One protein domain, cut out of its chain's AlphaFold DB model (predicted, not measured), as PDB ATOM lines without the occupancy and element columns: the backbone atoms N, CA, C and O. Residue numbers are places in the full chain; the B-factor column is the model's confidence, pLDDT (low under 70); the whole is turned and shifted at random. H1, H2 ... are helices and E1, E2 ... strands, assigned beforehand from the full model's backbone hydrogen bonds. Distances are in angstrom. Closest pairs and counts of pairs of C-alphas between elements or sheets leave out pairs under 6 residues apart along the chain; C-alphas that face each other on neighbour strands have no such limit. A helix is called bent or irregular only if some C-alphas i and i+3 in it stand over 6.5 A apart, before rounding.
ATOM      1  N   THR A   5      43.122  17.889  28.658       61.06
ATOM      2  CA  THR A   5      43.505  19.018  27.829       61.06
ATOM      3  C   THR A   5      43.546  18.587  26.370       61.06
ATOM      4  O   THR A   5      44.486  17.921  25.943       61.06
ATOM      5  N   VAL A   6      42.528  18.969  25.600       66.12
ATOM      6  CA  VAL A   6      42.439  18.657  24.167       66.12
ATOM      7  C   VAL A   6      43.028  19.810  23.356       66.12
ATOM      8  O   VAL A   6      42.676  20.974  23.545       66.12
ATOM      9  N   GLU A   7      43.919  19.511  22.411       75.19
ATOM     10  CA  GLU A   7      44.409  20.526  21.477       75.19
ATOM     11  C   GLU A   7      43.281  20.990  20.542       75.19
ATOM     12  O   GLU A   7      42.746  20.198  19.765       75.19
ATOM     13  N   LEU A   8      42.985  22.295  20.535       74.50
ATOM     14  CA  LEU A   8      41.896  22.891  19.743       74.50
ATOM     15  C   LEU A   8      41.933  22.499  18.256       74.50
ATOM     16  O   LEU A   8      40.899  22.222  17.660       74.50
ATOM     17  N   LYS A   9      43.127  22.406  17.658       79.25
ATOM     18  CA  LYS A   9      43.286  21.986  16.255       79.25
ATOM     19  C   LYS A   9      42.915  20.522  16.016       79.25
ATOM     20  O   LYS A   9      42.383  20.199  14.953       79.25
ATOM     21  N   LYS A  10      43.219  19.635  16.971       79.88
ATOM     22  CA  LYS A  10      42.834  18.219  16.892       79.88
ATOM     23  C   LYS A  10      41.317  18.097  17.005       79.88
ATOM     24  O   LYS A  10      40.710  17.392  16.204       79.88
ATOM     25  N   LEU A  11      40.719  18.856  17.924       78.69
ATOM     26  CA  LEU A  11      39.272  18.934  18.093       78.69
ATOM     27  C   LEU A  11      38.562  19.456  16.834       78.69
ATOM     28  O   LEU A  11      37.629  18.823  16.353       78.69
ATOM     29  N   GLU A  12      39.025  20.568  16.263       81.31
ATOM     30  CA  GLU A  12      38.472  21.136  15.027       81.31
ATOM     31  C   GLU A  12      38.546  20.137  13.863       81.31
ATOM     32  O   GLU A  12      37.560  19.922  13.157       81.31
ATOM     33  N   SER A  13      39.691  19.467  13.702       83.88
ATOM     34  CA  SER A  13      39.885  18.456  12.654       83.88
ATOM     35  C   SER A  13      38.942  17.261  12.824       83.88
ATOM     36  O   SER A  13      38.417  16.740  11.840       83.88
ATOM     37  N   PHE A  14      38.712  16.833  14.065       83.19
ATOM     38  CA  PHE A  14      37.778  15.757  14.376       83.19
ATOM     39  C   PHE A  14      36.322  16.152  14.096       83.19
ATOM     40  O   PHE A  14      35.603  15.405  13.433       83.19
ATOM     41  N   LEU A  15      35.893  17.338  14.533       80.12
ATOM     42  CA  LEU A  15      34.530  17.819  14.298       80.12
ATOM     43  C   LEU A  15      34.241  17.990  12.799       80.12
ATOM     44  O   LEU A  15      33.162  17.623  12.338       80.12
ATOM     45  N   ALA A  16      35.216  18.464  12.018       80.38
ATOM     46  CA  ALA A  16      35.099  18.545  10.562       80.38
ATOM     47  C   ALA A  16      34.969  17.161   9.900       80.38
ATOM     48  O   ALA A  16      34.164  16.988   8.987       80.38
ATOM     49  N   PHE A  17      35.728  16.170  10.379       83.06
ATOM     50  CA  PHE A  17      35.632  14.786   9.911       83.06
ATOM     51  C   PHE A  17      34.240  14.186  10.161       83.06
ATOM     52  O   PHE A  17      33.674  13.552   9.272       83.06
ATOM     53  N   VAL A  18      33.660  14.429  11.340       77.62
ATOM     54  CA  VAL A  18      32.295  13.992  11.672       77.62
ATOM     55  C   VAL A  18      31.257  14.703  10.798       77.62
ATOM     56  O   VAL A  18      30.364  14.059  10.244       77.62
ATOM     57  N   ALA A  19      31.387  16.022  10.628       71.88
ATOM     58  CA  ALA A  19      30.455  16.832   9.845       71.88
ATOM     59  C   ALA A  19      30.398  16.444   8.360       71.88
ATOM     60  O   ALA A  19      29.381  16.676   7.705       71.88
ATOM     61  N   ASP A  20      31.456  15.847   7.808       74.38
ATOM     62  CA  ASP A  20      31.479  15.459   6.397       74.38
ATOM     63  C   ASP A  20      30.482  14.341   6.054       74.38
ATOM     64  O   ASP A  20      30.004  14.267   4.922       74.38
ATOM     65  N   LYS A  21      30.104  13.518   7.041       70.88
ATOM     66  CA  LYS A  21      29.087  12.466   6.898       70.88
ATOM     67  C   LYS A  21      27.664  12.921   7.205       70.88
ATOM     68  O   LYS A  21      26.733  12.132   7.061       70.88
ATOM     69  N   VAL A  22      27.474  14.175   7.607       67.38
ATOM     70  CA  VAL A  22      26.135  14.737   7.799       67.38
ATOM     71  C   VAL A  22      25.499  15.004   6.438       67.38
ATOM     72  O   VAL A  22      26.129  15.555   5.533       67.38
ATOM     73  N   GLU A  23      24.225  14.635   6.307       63.12
ATOM     74  CA  GLU A  23      23.429  14.892   5.109       63.12
ATOM     75  C   GLU A  23      23.524  16.371   4.676       63.12
ATOM     76  O   GLU A  23      23.443  17.273   5.522       63.12
ATOM     77  N   PRO A  24      23.634  16.673   3.366       57.72
ATOM     78  CA  PRO A  24      23.846  18.037   2.875       57.72
ATOM     79  C   PRO A  24      22.814  19.059   3.373       57.72
ATOM     80  O   PRO A  24      23.139  20.234   3.529       57.72
ATOM     81  N   ALA A  25      21.582  18.613   3.640       59.12
ATOM     82  CA  ALA A  25      20.501  19.453   4.154       59.12
ATOM     83  C   ALA A  25      20.769  19.996   5.571       59.12
ATOM     84  O   ALA A  25      20.301  21.083   5.894       59.12
ATOM     85  N   SER A  26      21.549  19.276   6.382       64.56
ATOM     86  CA  SER A  26      21.886  19.639   7.767       64.56
ATOM     87  C   SER A  26      23.329  20.136   7.919       64.56
ATOM     88  O   SER A  26      23.696  20.661   8.968       64.56
ATOM     89  N   LYS A  27      24.149  20.035   6.862       66.62
ATOM     90  CA  LYS A  27      25.582  20.366   6.896       66.62
ATOM     91  C   LYS A  27      25.860  21.809   7.330       66.62
ATOM     92  O   LYS A  27      26.684  22.032   8.208       66.62
ATOM     93  N   SER A  28      25.117  22.786   6.800       70.50
ATOM     94  CA  SER A  28      25.302  24.202   7.172       70.50
ATOM     95  C   SER A  28      24.938  24.504   8.631       70.50
ATOM     96  O   SER A  28      25.475  25.454   9.202       70.50
ATOM     97  N   GLU A  29      24.007  23.754   9.224       69.75
ATOM     98  CA  GLU A  29      23.620  23.926  10.629       69.75
ATOM     99  C   GLU A  29      24.656  23.284  11.553       69.75
ATOM    100  O   GLU A  29      25.078  23.915  12.522       69.75
ATOM    101  N   VAL A  30      25.150  22.097  11.190       67.62
ATOM    102  CA  VAL A  30      26.222  21.404  11.918       67.62
ATOM    103  C   VAL A  30      27.533  22.191  11.877       67.62
ATOM    104  O   VAL A  30      28.134  22.422  12.921       67.62
ATOM    105  N   GLU A  31      27.948  22.698  10.713       72.62
ATOM    106  CA  GLU A  31      29.145  23.547  10.588       72.62
ATOM    107  C   GLU A  31      29.042  24.813  11.455       72.62
ATOM    108  O   GLU A  31      30.021  25.251  12.067       72.62
ATOM    109  N   LYS A  32      27.839  25.394  11.555       73.12
ATOM    110  CA  LYS A  32      27.583  26.554  12.415       73.12
ATOM    111  C   LYS A  32      27.632  26.188  13.901       73.12
ATOM    112  O   LYS A  32      28.173  26.978  14.673       73.12
ATOM    113  N   SER A  33      27.104  25.026  14.290       70.94
ATOM    114  CA  SER A  33      27.196  24.513  15.666       70.94
ATOM    115  C   SER A  33      28.653  24.305  16.070       70.94
ATOM    116  O   SER A  33      29.113  24.912  17.033       70.94
ATOM    117  N   ILE A  34      29.428  23.609  15.230       73.38
ATOM    118  CA  ILE A  34      30.869  23.390  15.421       73.38
ATOM    119  C   ILE A  34      31.616  24.720  15.575       73.38
ATOM    120  O   ILE A  34      32.423  24.878  16.489       73.38
ATOM    121  N   SER A  35      31.338  25.704  14.710       75.00
ATOM    122  CA  SER A  35      31.984  27.018  14.797       75.00
ATOM    123  C   SER A  35      31.658  27.750  16.101       75.00
ATOM    124  O   SER A  35      32.523  28.440  16.640       75.00
ATOM    125  N   ASN A  36      30.429  27.623  16.606       76.31
ATOM    126  CA  ASN A  36      30.033  28.228  17.875       76.31
ATOM    127  C   ASN A  36      30.702  27.520  19.056       76.31
ATOM    128  O   ASN A  36      31.300  28.194  19.888       76.31
ATOM    129  N   PHE A  37      30.698  26.188  19.071       74.50
ATOM    130  CA  PHE A  37      31.333  25.385  20.113       74.50
ATOM    131  C   PHE A  37      32.842  25.645  20.221       74.50
ATOM    132  O   PHE A  37      33.359  25.905  21.306       74.50
ATOM    133  N   LEU A  38      33.559  25.677  19.091       75.06
ATOM    134  CA  LEU A  38      34.992  25.998  19.073       75.06
ATOM    135  C   LEU A  38      35.275  27.414  19.595       75.06
ATOM    136  O   LEU A  38      36.246  27.615  20.324       75.06
ATOM    137  N   LYS A  39      34.413  28.389  19.269       77.31
ATOM    138  CA  LYS A  39      34.518  29.757  19.803       77.31
ATOM    139  C   LYS A  39      34.245  29.815  21.297       77.31
ATOM    140  O   LYS A  39      34.911  30.578  21.983       77.31
ATOM    141  N   GLU A  40      33.284  29.051  21.804       74.12
ATOM    142  CA  GLU A  40      33.005  28.973  23.242       74.12
ATOM    143  C   GLU A  40      34.210  28.400  23.998       74.12
ATOM    144  O   GLU A  40      34.645  28.988  24.986       74.12
ATOM    145  N   ILE A  41      34.839  27.345  23.474       70.50
ATOM    146  CA  ILE A  41      36.074  26.776  24.037       70.50
ATOM    147  C   ILE A  41      37.220  27.799  24.032       70.50
ATOM    148  O   ILE A  41      37.912  27.961  25.042       70.50
ATOM    149  N   GLU A  42      37.414  28.508  22.914       71.25
ATOM    150  CA  GLU A  42      38.460  29.526  22.761       71.25
ATOM    151  C   GLU A  42      38.239  30.725  23.701       71.25
ATOM    152  O   GLU A  42      39.165  31.158  24.392       71.25
ATOM    153  N   LEU A  43      37.009  31.245  23.776       66.06
ATOM    154  CA  LEU A  43      36.648  32.400  24.604       66.06
ATOM    155  C   LEU A  43      36.761  32.091  26.095       66.06
ATOM    156  O   LEU A  43      37.281  32.905  26.864       66.06
ATOM    157  N   GLU A  44      36.307  30.912  26.508       65.00
ATOM    158  CA  GLU A  44      36.340  30.501  27.907       65.00
ATOM    159  C   GLU A  44      37.737  30.064  28.372       65.00
ATOM    160  O   GLU A  44      37.904  29.729  29.543       65.00
ATOM    161  N   HIS A  45      38.753  30.097  27.490       57.19
ATOM    162  CA  HIS A  45      40.099  29.573  27.755       57.19
ATOM    163  C   HIS A  45      40.033  28.185  28.408       57.19
ATOM    164  O   HIS A  45      40.836  27.871  29.292       57.19
ATOM    165  N   ARG A  46      39.052  27.360  28.006       54.06
ATOM    166  CA  ARG A  46      38.921  25.988  28.490       54.06
ATOM    167  C   ARG A  46      40.034  25.175  27.853       54.06
ATOM    168  O   ARG A  46      39.852  24.511  26.843       54.06
ATOM    169  N   VAL A  47      41.214  25.266  28.458       53.81
ATOM    170  CA  VAL A  47      42.328  24.352  28.198       53.81
ATOM    171  C   VAL A  47      41.925  22.933  28.607       53.81
ATOM    172  O   VAL A  47      42.493  21.982  28.104       53.81
ATOM    173  N   ASP A  48      40.899  22.800  29.450       54.72
ATOM    174  CA  ASP A  48      40.324  21.550  29.919       54.72
ATOM    175  C   ASP A  48      38.944  21.339  29.282       54.72
ATOM    176  O   ASP A  48      37.930  21.869  29.750       54.72
ATOM    177  N   LEU A  49      38.907  20.579  28.184       62.47
ATOM    178  CA  LEU A  49      37.655  20.140  27.580       62.47
ATOM    179  C   LEU A  49      37.221  18.858  28.280       62.47
ATOM    180  O   LEU A  49      37.893  17.826  28.214       62.47
ATOM    181  N   LYS A  50      36.073  18.904  28.951       65.56
ATOM    182  CA  LYS A  50      35.504  17.689  29.525       65.56
ATOM    183  C   LYS A  50      35.026  16.800  28.393       65.56
ATOM    184  O   LYS A  50      34.327  17.262  27.494       65.56
ATOM    185  N   PHE A  51      35.361  15.519  28.482       63.28
ATOM    186  CA  PHE A  51      34.841  14.492  27.586       63.28
ATOM    187  C   PHE A  51      33.317  14.605  27.433       63.28
ATOM    188  O   PHE A  51      32.807  14.595  26.321       63.28
ATOM    189  N   ASP A  52      32.605  14.866  28.530       61.66
ATOM    190  CA  ASP A  52      31.147  15.023  28.530       61.66
ATOM    191  C   ASP A  52      30.669  16.265  27.766       61.66
ATOM    192  O   ASP A  52      29.605  16.222  27.159       61.66
ATOM    193  N   ASP A  53      31.439  17.360  27.764       67.56
ATOM    194  CA  ASP A  53      31.101  18.568  26.999       67.56
ATOM    195  C   ASP A  53      31.279  18.313  25.489       67.56
ATOM    196  O   ASP A  53      30.451  18.750  24.694       67.56
ATOM    197  N   LEU A  54      32.299  17.537  25.090       69.00
ATOM    198  CA  LEU A  54      32.461  17.107  23.695       69.00
ATOM    199  C   LEU A  54      31.355  16.140  23.265       69.00
ATOM    200  O   LEU A  54      30.768  16.305  22.198       69.00
ATOM    201  N   ILE A  55      31.066  15.136  24.091       66.56
ATOM    202  CA  ILE A  55      29.997  14.176  23.821       66.56
ATOM    203  C   ILE A  55      28.652  14.893  23.726       66.56
ATOM    204  O   ILE A  55      27.900  14.614  22.798       66.56
ATOM    205  N   ARG A  56      28.365  15.856  24.609       65.38
ATOM    206  CA  ARG A  56      27.158  16.689  24.535       65.38
ATOM    207  C   ARG A  56      27.065  17.495  23.249       65.38
ATOM    208  O   ARG A  56      25.957  17.632  22.753       65.38
ATOM    209  N   GLU A  57      28.166  18.012  22.707       69.31
ATOM    210  CA  GLU A  57      28.131  18.727  21.423       69.31
ATOM    211  C   GLU A  57      27.932  17.767  20.244       69.31
ATOM    212  O   GLU A  57      27.088  18.012  19.391       69.31
ATOM    213  N   ILE A  58      28.614  16.617  20.219       65.94
ATOM    214  CA  ILE A  58      28.345  15.577  19.208       65.94
ATOM    215  C   ILE A  58      26.874  15.132  19.285       65.94
ATOM    216  O   ILE A  58      26.225  14.903  18.267       65.94
ATOM    217  N   GLN A  59      26.328  15.058  20.499       62.44
ATOM    218  CA  GLN A  59      24.923  14.761  20.760       62.44
ATOM    219  C   GLN A  59      23.990  15.954  20.526       62.44
ATOM    220  O   GLN A  59      22.800  15.742  20.335       62.44
ATOM    221  N   SER A  60      24.451  17.206  20.510       60.03
ATOM    222  CA  SER A  60      23.593  18.356  20.189       60.03
ATOM    223  C   SER A  60      23.175  18.321  18.717       60.03
ATOM    224  O   SER A  60      22.116  18.834  18.356       60.03
ATOM    225  N   PHE A  61      23.921  17.578  17.892       57.53
ATOM    226  CA  PHE A  61      23.528  17.217  16.533       57.53
ATOM    227  C   PHE A  61      22.318  16.258  16.491       57.53
ATOM    228  O   PHE A  61      21.666  16.154  15.452       57.53
ATOM    229  N   LYS A  62      21.982  15.586  17.607       45.28
ATOM    230  CA  LYS A  62      20.805  14.718  17.797       45.28
ATOM    231  C   LYS A  62      20.294  14.761  19.251       45.28
ATOM    232  O   LYS A  62      20.661  13.929  20.070       45.28
ATOM    233  N   GLU A  63      19.438  15.739  19.555       41.75
ATOM    234  CA  GLU A  63      18.610  15.866  20.774       41.75
ATOM    235  C   GLU A  63      19.100  15.138  22.061       41.75
ATOM    236  O   GLU A  63      18.559  14.118  22.475       41.75
ATOM    237  N   GLY A  64      20.061  15.745  22.768       34.38
ATOM    238  CA  GLY A  64      20.064  15.887  24.236       34.38
ATOM    239  C   GLY A  64      20.389  14.676  25.135       34.38
ATOM    240  O   GLY A  64      19.632  13.715  25.276       34.38
ATOM    241  N   GLY A  65      21.459  14.789  25.929       38.72
ATOM    242  CA  GLY A  65      21.504  14.241  27.294       38.72
ATOM    243  C   GLY A  65      22.897  14.170  27.921       38.72
ATOM    244  O   GLY A  65      23.898  14.408  27.264       38.72
ATOM    245  N   ASP A  66      22.925  13.844  29.211       37.53
ATOM    246  CA  ASP A  66      24.089  13.949  30.096       37.53
ATOM    247  C   ASP A  66      24.603  12.570  30.500       37.53
ATOM    248  O   ASP A  66      23.860  11.858  31.168       37.53
ATOM    249  N   TYR A  67      25.857  12.221  30.197       43.47
ATOM    250  CA  TYR A  67      26.549  11.102  30.854       43.47
ATOM    251  C   TYR A  67      28.036  11.398  31.071       43.47
ATOM    252  O   TYR A  67      28.646  12.127  30.297       43.47
ATOM    253  N   LEU A  68      28.559  10.836  32.167       37.69
ATOM    254  CA  LEU A  68      29.881  11.033  32.764       37.69
ATOM    255  C   LEU A  68      30.561   9.661  32.920       37.69
ATOM    256  O   LEU A  68      30.139   8.894  33.776       37.69
ATOM    257  N   LYS A  69      31.666   9.436  32.186       43.00
ATOM    258  CA  LYS A  69      32.547   8.232  32.111       43.00
ATOM    259  C   LYS A  69      32.018   7.105  31.232       43.00
ATOM    260  O   LYS A  69      31.088   6.413  31.627       43.00
ATOM    261  N   THR A  70      32.654   6.874  30.088       51.50
ATOM    262  CA  THR A  70      32.115   5.915  29.121       51.50
ATOM    263  C   THR A  70      33.191   5.198  28.323       51.50
ATOM    264  O   THR A  70      34.137   5.838  27.864       51.50
ATOM    265  N   ASP A  71      32.997   3.896  28.119       57.66
ATOM    266  CA  ASP A  71      33.650   3.155  27.041       57.66
ATOM    267  C   ASP A  71      32.871   3.415  25.742       57.66
ATOM    268  O   ASP A  71      31.636   3.458  25.752       57.66
ATOM    269  N   ILE A  72      33.586   3.643  24.636       66.19
ATOM    270  CA  ILE A  72      32.987   3.813  23.309       66.19
ATOM    271  C   ILE A  72      33.113   2.483  22.564       66.19
ATOM    272  O   ILE A  72      34.206   1.927  22.446       66.19
ATOM    273  N   GLU A  73      32.003   1.968  22.041       73.19
ATOM    274  CA  GLU A  73      31.995   0.728  21.262       73.19
ATOM    275  C   GLU A  73      31.091   0.827  20.031       73.19
ATOM    276  O   GLU A  73      30.127   1.592  19.994       73.19
ATOM    277  N   ILE A  74      31.398   0.029  19.007       74.94
ATOM    278  CA  ILE A  74      30.554  -0.108  17.818       74.94
ATOM    279  C   ILE A  74      29.699  -1.355  17.981       74.94
ATOM    280  O   ILE A  74      30.207  -2.476  18.065       74.94
ATOM    281  N   ARG A  75      28.381  -1.173  17.982       81.75
ATOM    282  CA  ARG A  75      27.404  -2.250  18.082       81.75
ATOM    283  C   ARG A  75      26.777  -2.529  16.727       81.75
ATOM    284  O   ARG A  75      26.306  -1.626  16.046       81.75
ATOM    285  N   MET A  76      26.724  -3.809  16.363       83.12
ATOM    286  CA  MET A  76      26.063  -4.277  15.145       83.12
ATOM    287  C   MET A  76      24.839  -5.118  15.484       83.12
ATOM    288  O   MET A  76      24.956  -6.232  15.998       83.12
ATOM    289  N   ASN A  77      23.663  -4.606  15.133       81.56
ATOM    290  CA  ASN A  77      22.382  -5.273  15.328       81.56
ATOM    291  C   ASN A  77      21.816  -5.747  13.979       81.56
ATOM    292  O   ASN A  77      21.772  -4.999  13.002       81.56
ATOM    293  N   LYS A  78      21.381  -7.013  13.901       83.62
ATOM    294  CA  LYS A  78      20.755  -7.598  12.701       83.62
ATOM    295  C   LYS A  78      19.272  -7.846  12.945       83.62
ATOM    296  O   LYS A  78      18.904  -8.502  13.916       83.62
ATOM    297  N   PHE A  79      18.443  -7.389  12.017       83.31
ATOM    298  CA  PHE A  79      16.993  -7.538  12.033       83.31
ATOM    299  C   PHE A  79      16.524  -8.315  10.794       83.31
ATOM    300  O   PHE A  79      17.234  -8.368   9.789       83.31
ATOM    301  N   PRO A  80      15.312  -8.897  10.802       81.94
ATOM    302  CA  PRO A  80      14.779  -9.607   9.635       81.94
ATOM    303  C   PRO A  80      14.721  -8.768   8.347       81.94
ATOM    304  O   PRO A  80      14.825  -9.328   7.260       81.94
ATOM    305  N   ASN A  81      14.585  -7.442   8.469       82.62
ATOM    306  CA  ASN A  81      14.429  -6.515   7.341       82.62
ATOM    307  C   ASN A  81      15.610  -5.543   7.177       82.62
ATOM    308  O   ASN A  81      15.468  -4.541   6.483       82.62
ATOM    309  N   GLY A  82      16.748  -5.796   7.829       85.06
ATOM    310  CA  GLY A  82      17.883  -4.881   7.751       85.06
ATOM    311  C   GLY A  82      18.915  -5.067   8.851       85.06
ATOM    312  O   GLY A  82      18.914  -6.052   9.588       85.06
ATOM    313  N   SER A  83      19.813  -4.103   8.970       83.38
ATOM    314  CA  SER A  83      20.810  -4.056  10.043       83.38
ATOM    315  C   SER A  83      21.019  -2.626  10.516       83.38
ATOM    316  O   SER A  83      20.656  -1.695   9.808       83.38
ATOM    317  N   LEU A  84      21.567  -2.460  11.713       83.56
ATOM    318  CA  LEU A  84      21.867  -1.168  12.313       83.56
ATOM    319  C   LEU A  84      23.277  -1.233  12.897       83.56
ATOM    320  O   LEU A  84      23.560  -2.134  13.693       83.56
ATOM    321  N   ALA A  85      24.137  -0.309  12.477       81.50
ATOM    322  CA  ALA A  85      25.392  -0.028  13.162       81.50
ATOM    323  C   ALA A  85      25.196   1.168  14.086       81.50
ATOM    324  O   ALA A  85      24.631   2.178  13.666       81.50
ATOM    325  N   GLU A  86      25.687   1.065  15.313       79.62
ATOM    326  CA  GLU A  86      25.621   2.132  16.302       79.62
ATOM    327  C   GLU A  86      27.013   2.371  16.883       79.62
ATOM    328  O   GLU A  86      27.624   1.431  17.387       79.62
ATOM    329  N   LEU A  87      27.517   3.608  16.850       78.25
ATOM    330  CA  LEU A  87      28.595   4.002  17.758       78.25
ATOM    331  C   LEU A  87      27.932   4.401  19.065       78.25
ATOM    332  O   LEU A  87      27.185   5.381  19.092       78.25
ATOM    333  N   ILE A  88      28.172   3.637  20.120       74.56
ATOM    334  CA  ILE A  88      27.540   3.855  21.411       74.56
ATOM    335  C   ILE A  88      28.560   4.242  22.467       74.56
ATOM    336  O   ILE A  88      29.744   3.925  22.401       74.56
ATOM    337  N   VAL A  89      28.038   4.959  23.441       71.12
ATOM    338  CA  VAL A  89      28.715   5.460  24.617       71.12
ATOM    339  C   VAL A  89      28.039   4.777  25.794       71.12
ATOM    340  O   VAL A  89      26.869   5.041  26.087       71.12
ATOM    341  N   SER A  90      28.759   3.834  26.393       63.94
ATOM    342  CA  SER A  90      28.254   2.933  27.428       63.94
ATOM    343  C   SER A  90      28.776   3.377  28.789       63.94
ATOM    344  O   SER A  90      29.969   3.655  28.929       63.94
ATOM    345  N   ASP A  91      27.912   3.428  29.801       60.81
ATOM    346  CA  ASP A  91      28.360   3.602  31.184       60.81
ATOM    347  C   ASP A  91      28.806   2.233  31.729       60.81
ATOM    348  O   ASP A  91      27.973   1.334  31.839       60.81
ATOM    349  N   PRO A  92      30.087   2.032  32.088       61.09
ATOM    350  CA  PRO A  92      30.570   0.741  32.578       61.09
ATOM    351  C   PRO A  92      29.934   0.314  33.912       61.09
ATOM    352  O   PRO A  92      30.036  -0.853  34.298       61.09
ATOM    353  N   GLU A  93      29.294   1.237  34.637       60.78
ATOM    354  CA  GLU A  93      28.598   0.972  35.897       60.78
ATOM    355  C   GLU A  93      27.091   0.704  35.704       60.78
ATOM    356  O   GLU A  93      26.411   0.347  36.672       60.78
ATOM    357  N   SER A  94      26.559   0.809  34.479       63.56
ATOM    358  CA  SER A  94      25.141   0.560  34.187       63.56
ATOM    359  C   SER A  94      24.915  -0.244  32.896       63.56
ATOM    360  O   SER A  94      25.828  -0.515  32.126       63.56
ATOM    361  N   ALA A  95      23.678  -0.700  32.677       65.38
ATOM    362  CA  ALA A  95      23.284  -1.316  31.405       65.38
ATOM    363  C   ALA A  95      22.823  -0.271  30.369       65.38
ATOM    364  O   ALA A  95      22.416  -0.645  29.265       65.38
ATOM    365  N   ASP A  96      22.844   1.011  30.740       68.19
ATOM    366  CA  ASP A  96      22.406   2.102  29.889       68.19
ATOM    367  C   ASP A  96      23.520   2.474  28.908       68.19
ATOM    368  O   ASP A  96      24.708   2.511  29.237       68.19
ATOM    369  N   TYR A  97      23.114   2.768  27.679       68.88
ATOM    370  CA  TYR A  97      23.996   3.250  26.631       68.88
ATOM    371  C   TYR A  97      23.296   4.350  25.844       68.88
ATOM    372  O   TYR A  97      22.064   4.407  25.769       68.88
ATOM    373  N   LYS A  98      24.092   5.224  25.232       67.31
ATOM    374  CA  LYS A  98      23.612   6.220  24.279       67.31
ATOM    375  C   LYS A  98      24.239   6.016  22.920       67.31
ATOM    376  O   LYS A  98      25.444   5.825  22.813       67.31
ATOM    377  N   THR A  99      23.425   6.154  21.890       69.12
ATOM    378  CA  THR A  99      23.874   6.101  20.505       69.12
ATOM    379  C   THR A  99      24.371   7.480  20.070       69.12
ATOM    380  O   THR A  99      23.613   8.445  20.077       69.12
ATOM    381  N   LEU A 100      25.662   7.580  19.739       70.75
ATOM    382  CA  LEU A 100      26.282   8.768  19.139       70.75
ATOM    383  C   LEU A 100      25.972   8.853  17.647       70.75
ATOM    384  O   LEU A 100      25.583   9.901  17.143       70.75
ATOM    385  N   PHE A 101      26.133   7.730  16.953       75.06
ATOM    386  CA  PHE A 101      25.839   7.606  15.532       75.06
ATOM    387  C   PHE A 101      25.067   6.328  15.296       75.06
ATOM    388  O   PHE A 101      25.392   5.300  15.880       75.06
ATOM    389  N   GLU A 102      24.076   6.397  14.418       79.44
ATOM    390  CA  GLU A 102      23.286   5.252  13.983       79.44
ATOM    391  C   GLU A 102      23.243   5.253  12.454       79.44
ATOM    392  O   GLU A 102      23.012   6.296  11.835       79.44
ATOM    393  N   ILE A 103      23.502   4.099  11.846       77.31
ATOM    394  CA  ILE A 103      23.467   3.927  10.396       77.31
ATOM    395  C   ILE A 103      22.612   2.704  10.092       77.31
ATOM    396  O   ILE A 103      22.971   1.572  10.430       77.31
ATOM    397  N   GLU A 104      21.463   2.939   9.460       82.00
ATOM    398  CA  GLU A 104      20.588   1.878   8.976       82.00
ATOM    399  C   GLU A 104      21.153   1.256   7.698       82.00
ATOM    400  O   GLU A 104      21.521   1.947   6.752       82.00
ATOM    401  N   ASN A 105      21.157  -0.073   7.651       82.25
ATOM    402  CA  ASN A 105      21.682  -0.887   6.556       82.25
ATOM    403  C   ASN A 105      23.111  -0.481   6.141       82.25
ATOM    404  O   ASN A 105      23.344  -0.201   4.962       82.25
ATOM    405  N   PRO A 106      24.058  -0.467   7.100       82.44
ATOM    406  CA  PRO A 106      25.410   0.024   6.879       82.44
ATOM    407  C   PRO A 106      26.130  -0.818   5.824       82.44
ATOM    408  O   PRO A 106      26.014  -2.048   5.784       82.44
ATOM    409  N   ASN A 107      26.910  -0.150   4.981       86.06
ATOM    410  CA  ASN A 107      27.882  -0.793   4.109       86.06
ATOM    411  C   ASN A 107      29.274  -0.832   4.778       86.06
ATOM    412  O   ASN A 107      29.471  -0.327   5.879       86.06
ATOM    413  N   GLN A 108      30.259  -1.438   4.112       88.00
ATOM    414  CA  GLN A 108      31.618  -1.571   4.652       88.00
ATOM    415  C   GLN A 108      32.275  -0.217   4.988       88.00
ATOM    416  O   GLN A 108      32.913  -0.098   6.028       88.00
ATOM    417  N   ALA A 109      32.080   0.808   4.153       83.19
ATOM    418  CA  ALA A 109      32.644   2.137   4.382       83.19
ATOM    419  C   ALA A 109      31.977   2.865   5.561       83.19
ATOM    420  O   ALA A 109      32.588   3.746   6.162       83.19
ATOM    421  N   ASP A 110      30.735   2.512   5.899       81.44
ATOM    422  CA  ASP A 110      30.055   3.049   7.080       81.44
ATOM    423  C   ASP A 110      30.649   2.464   8.366       81.44
ATOM    424  O   ASP A 110      30.851   3.188   9.336       81.44
ATOM    425  N   LEU A 111      30.988   1.171   8.356       84.31
ATOM    426  CA  LEU A 111      31.646   0.512   9.486       84.31
ATOM    427  C   LEU A 111      33.064   1.050   9.700       84.31
ATOM    428  O   LEU A 111      33.408   1.411  10.820       84.31
ATOM    429  N   GLU A 112      33.844   1.176   8.624       87.38
ATOM    430  CA  GLU A 112      35.188   1.774   8.664       87.38
ATOM    431  C   GLU A 112      35.147   3.219   9.170       87.38
ATOM    432  O   GLU A 112      36.010   3.640   9.936       87.38
ATOM    433  N   TRP A 113      34.115   3.978   8.791       85.44
ATOM    434  CA  TRP A 113      33.933   5.331   9.299       85.44
ATOM    435  C   TRP A 113      33.638   5.352  10.804       85.44
ATOM    436  O   TRP A 113      34.233   6.158  11.515       85.44
ATOM    437  N   LEU A 114      32.773   4.467  11.316       82.06
ATOM    438  CA  LEU A 114      32.505   4.371  12.758       82.06
ATOM    439  C   LEU A 114      33.765   3.967  13.543       82.06
ATOM    440  O   LEU A 114      34.005   4.514  14.620       82.06
ATOM    441  N   GLU A 115      34.578   3.054  12.999       85.69
ATOM    442  CA  GLU A 115      35.883   2.673  13.567       85.69
ATOM    443  C   GLU A 115      36.829   3.875  13.621       85.69
ATOM    444  O   GLU A 115      37.408   4.166  14.666       85.69
ATOM    445  N   GLU A 116      36.909   4.648  12.536       87.12
ATOM    446  CA  GLU A 116      37.751   5.840  12.478       87.12
ATOM    447  C   GLU A 116      37.263   6.960  13.425       87.12
ATOM    448  O   GLU A 116      38.085   7.665  14.020       87.12
ATOM    449  N   VAL A 117      35.947   7.119  13.624       82.50
ATOM    450  CA  VAL A 117      35.395   8.025  14.650       82.50
ATOM    451  C   VAL A 117      35.823   7.574  16.048       82.50
ATOM    452  O   VAL A 117      36.275   8.408  16.834       82.50
ATOM    453  N   ASN A 118      35.706   6.278  16.349       82.44
ATOM    454  CA  ASN A 118      36.089   5.716  17.643       82.44
ATOM    455  C   ASN A 118      37.579   5.952  17.943       82.44
ATOM    456  O   ASN A 118      37.933   6.499  18.987       82.44
ATOM    457  N   ASP A 119      38.452   5.633  16.986       82.56
ATOM    458  CA  ASP A 119      39.900   5.803  17.128       82.56
ATOM    459  C   ASP A 119      40.294   7.271  17.335       82.56
ATOM    460  O   ASP A 119      41.128   7.584  18.189       82.56
ATOM    461  N   LYS A 120      39.691   8.200  16.577       81.94
ATOM    462  CA  LYS A 120      39.962   9.636  16.747       81.94
ATOM    463  C   LYS A 120      39.438  10.168  18.076       81.94
ATOM    464  O   LYS A 120      40.083  11.048  18.641       81.94
ATOM    465  N   LEU A 121      38.312   9.655  18.582       75.56
ATOM    466  CA  LEU A 121      37.825  10.001  19.917       75.56
ATOM    467  C   LEU A 121      38.855   9.597  20.974       75.56
ATOM    468  O   LEU A 121      39.267  10.454  21.745       75.56
ATOM    469  N   TYR A 122      39.361   8.361  20.961       73.44
ATOM    470  CA  TYR A 122      40.412   7.953  21.902       73.44
ATOM    471  C   TYR A 122      41.678   8.821  21.788       73.44
ATOM    472  O   TYR A 122      42.192   9.278  22.803       73.44
ATOM    473  N   GLN A 123      42.127   9.152  20.573       75.56
ATOM    474  CA  GLN A 123      43.299  10.020  20.357       75.56
ATOM    475  C   GLN A 123      43.120  11.468  20.832       75.56
ATOM    476  O   GLN A 123      44.112  12.164  21.053       75.56
ATOM    477  N   LEU A 124      41.883  11.962  20.928       69.56
ATOM    478  CA  LEU A 124      41.615  13.286  21.491       69.56
ATOM    479  C   LEU A 124      41.784  13.307  23.010       69.56
ATOM    480  O   LEU A 124      42.023  14.385  23.552       69.56
ATOM    481  N   PHE A 125      41.649  12.155  23.674       62.25
ATOM    482  CA  PHE A 125      41.593  12.054  25.131       62.25
ATOM    483  C   PHE A 125      42.757  11.286  25.788       62.25
ATOM    484  O   PHE A 125      42.776  11.190  27.019       62.25
ATOM    485  N   ASP A 126      43.709  10.785  24.996       58.09
ATOM    486  CA  ASP A 126      45.025  10.266  25.423       58.09
ATOM    487  C   ASP A 126      46.060  11.395  25.611       58.09
ATOM    488  O   ASP A 126      46.786  11.373  26.638       58.09
TER     489      ASP A 126
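This is residues 5 to 126 of the 126 residues of an uncharacterized protein of Trichococcus palustris (UniProt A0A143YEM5). A strongly twisted sheet of three strands, E1, E2 and E3, makes one end of the domain, with the long helix H4 over one face along the strands, and a helical hairpin of H1 and H2 makes the other end. H4 reaches from the sheet to H1, while the short helix H3 sits near the middle, between H2 and E3. The printed part has 122 residues with four named helices and three named strands in the order H1 H2 H3 E1 E2 E3 H4; the sheet runs E1, E2, E3, antiparallel, and the class is mixed, helices and strands. The whole is compact, with a radius of gyration of the C-alphas of 14.8 A and spans of 50 by 37 by 24 A.

H1, residues 8 to 19, and H2, residues 24 to 43, form a helical hairpin at a shallow tilt of 15 degrees, opposite ways; they touch, their closest C-alphas those of Ala 19 and Val 30, 6.6 A apart. H3, residues 51 to 60, is close to but not clearly touching H2, with the C-alphas of Phe 37 and Glu 57 closest at 7.5 A. E1, residues 71 to 79, E2, residues 82 to 90, and E3, residues 97 to 104, form a meander, each strand the antiparallel neighbour of the one before. E1 and E2 are a hairpin, with N 75 and O 86 within hydrogen-bond range at 2.8 A. E2 and E3 are a hairpin too, with N 87 and O 101 within range at 2.9 A. E2 bends by 56 degrees at residue 87 and E3 by 75 degrees at residue 100. H3 is on the sheet with its residues 55 to 59; the C-alphas of Gln 59 and Leu 100 are the closest of H3 and E3, at 6.4 A. H4, residues 108 to 125, is on the sheet at a height of 9.6 A, over E2 and, only just, with 3 C-alphas, over E1; it runs along the strands, at 3 degrees to E2 on the local plane. The C-alphas of Leu 87 and Leu 114 are the closest of E2 and H4, at 6.4 A. H3 and H4 on one face of the sheet make two layers. H4 touches H1 with residues 117 to 124 alone, closest at the C-alphas of Lys 10 and Leu 124, 6.9 A. H2 and H4 are apart. Every O i to N i+4 pair is within hydrogen-bond range in H1 and H3; in H2 14 of 16 are, in H4 13 of 14.

H1 begins at C-alpha 8, (41.896, 22.891, 19.743). H2 is 29.0 A long and irregular, with C-alphas 25 and 28 7.4 A apart. E1 is 24.8 A long and E2 23.6 A. H4 is 26.5 A long and ends at C-alpha 125, (41.593, 12.054, 25.131).

The C-alphas of His 45 and Pro 80, the two farthest apart, are 50.0 A apart. The printed part has no cut, and no link is long. Mean pLDDT of the printed part is 70.6; 53 residues are under 70, among them residues 43 to 72 and 90 to 99.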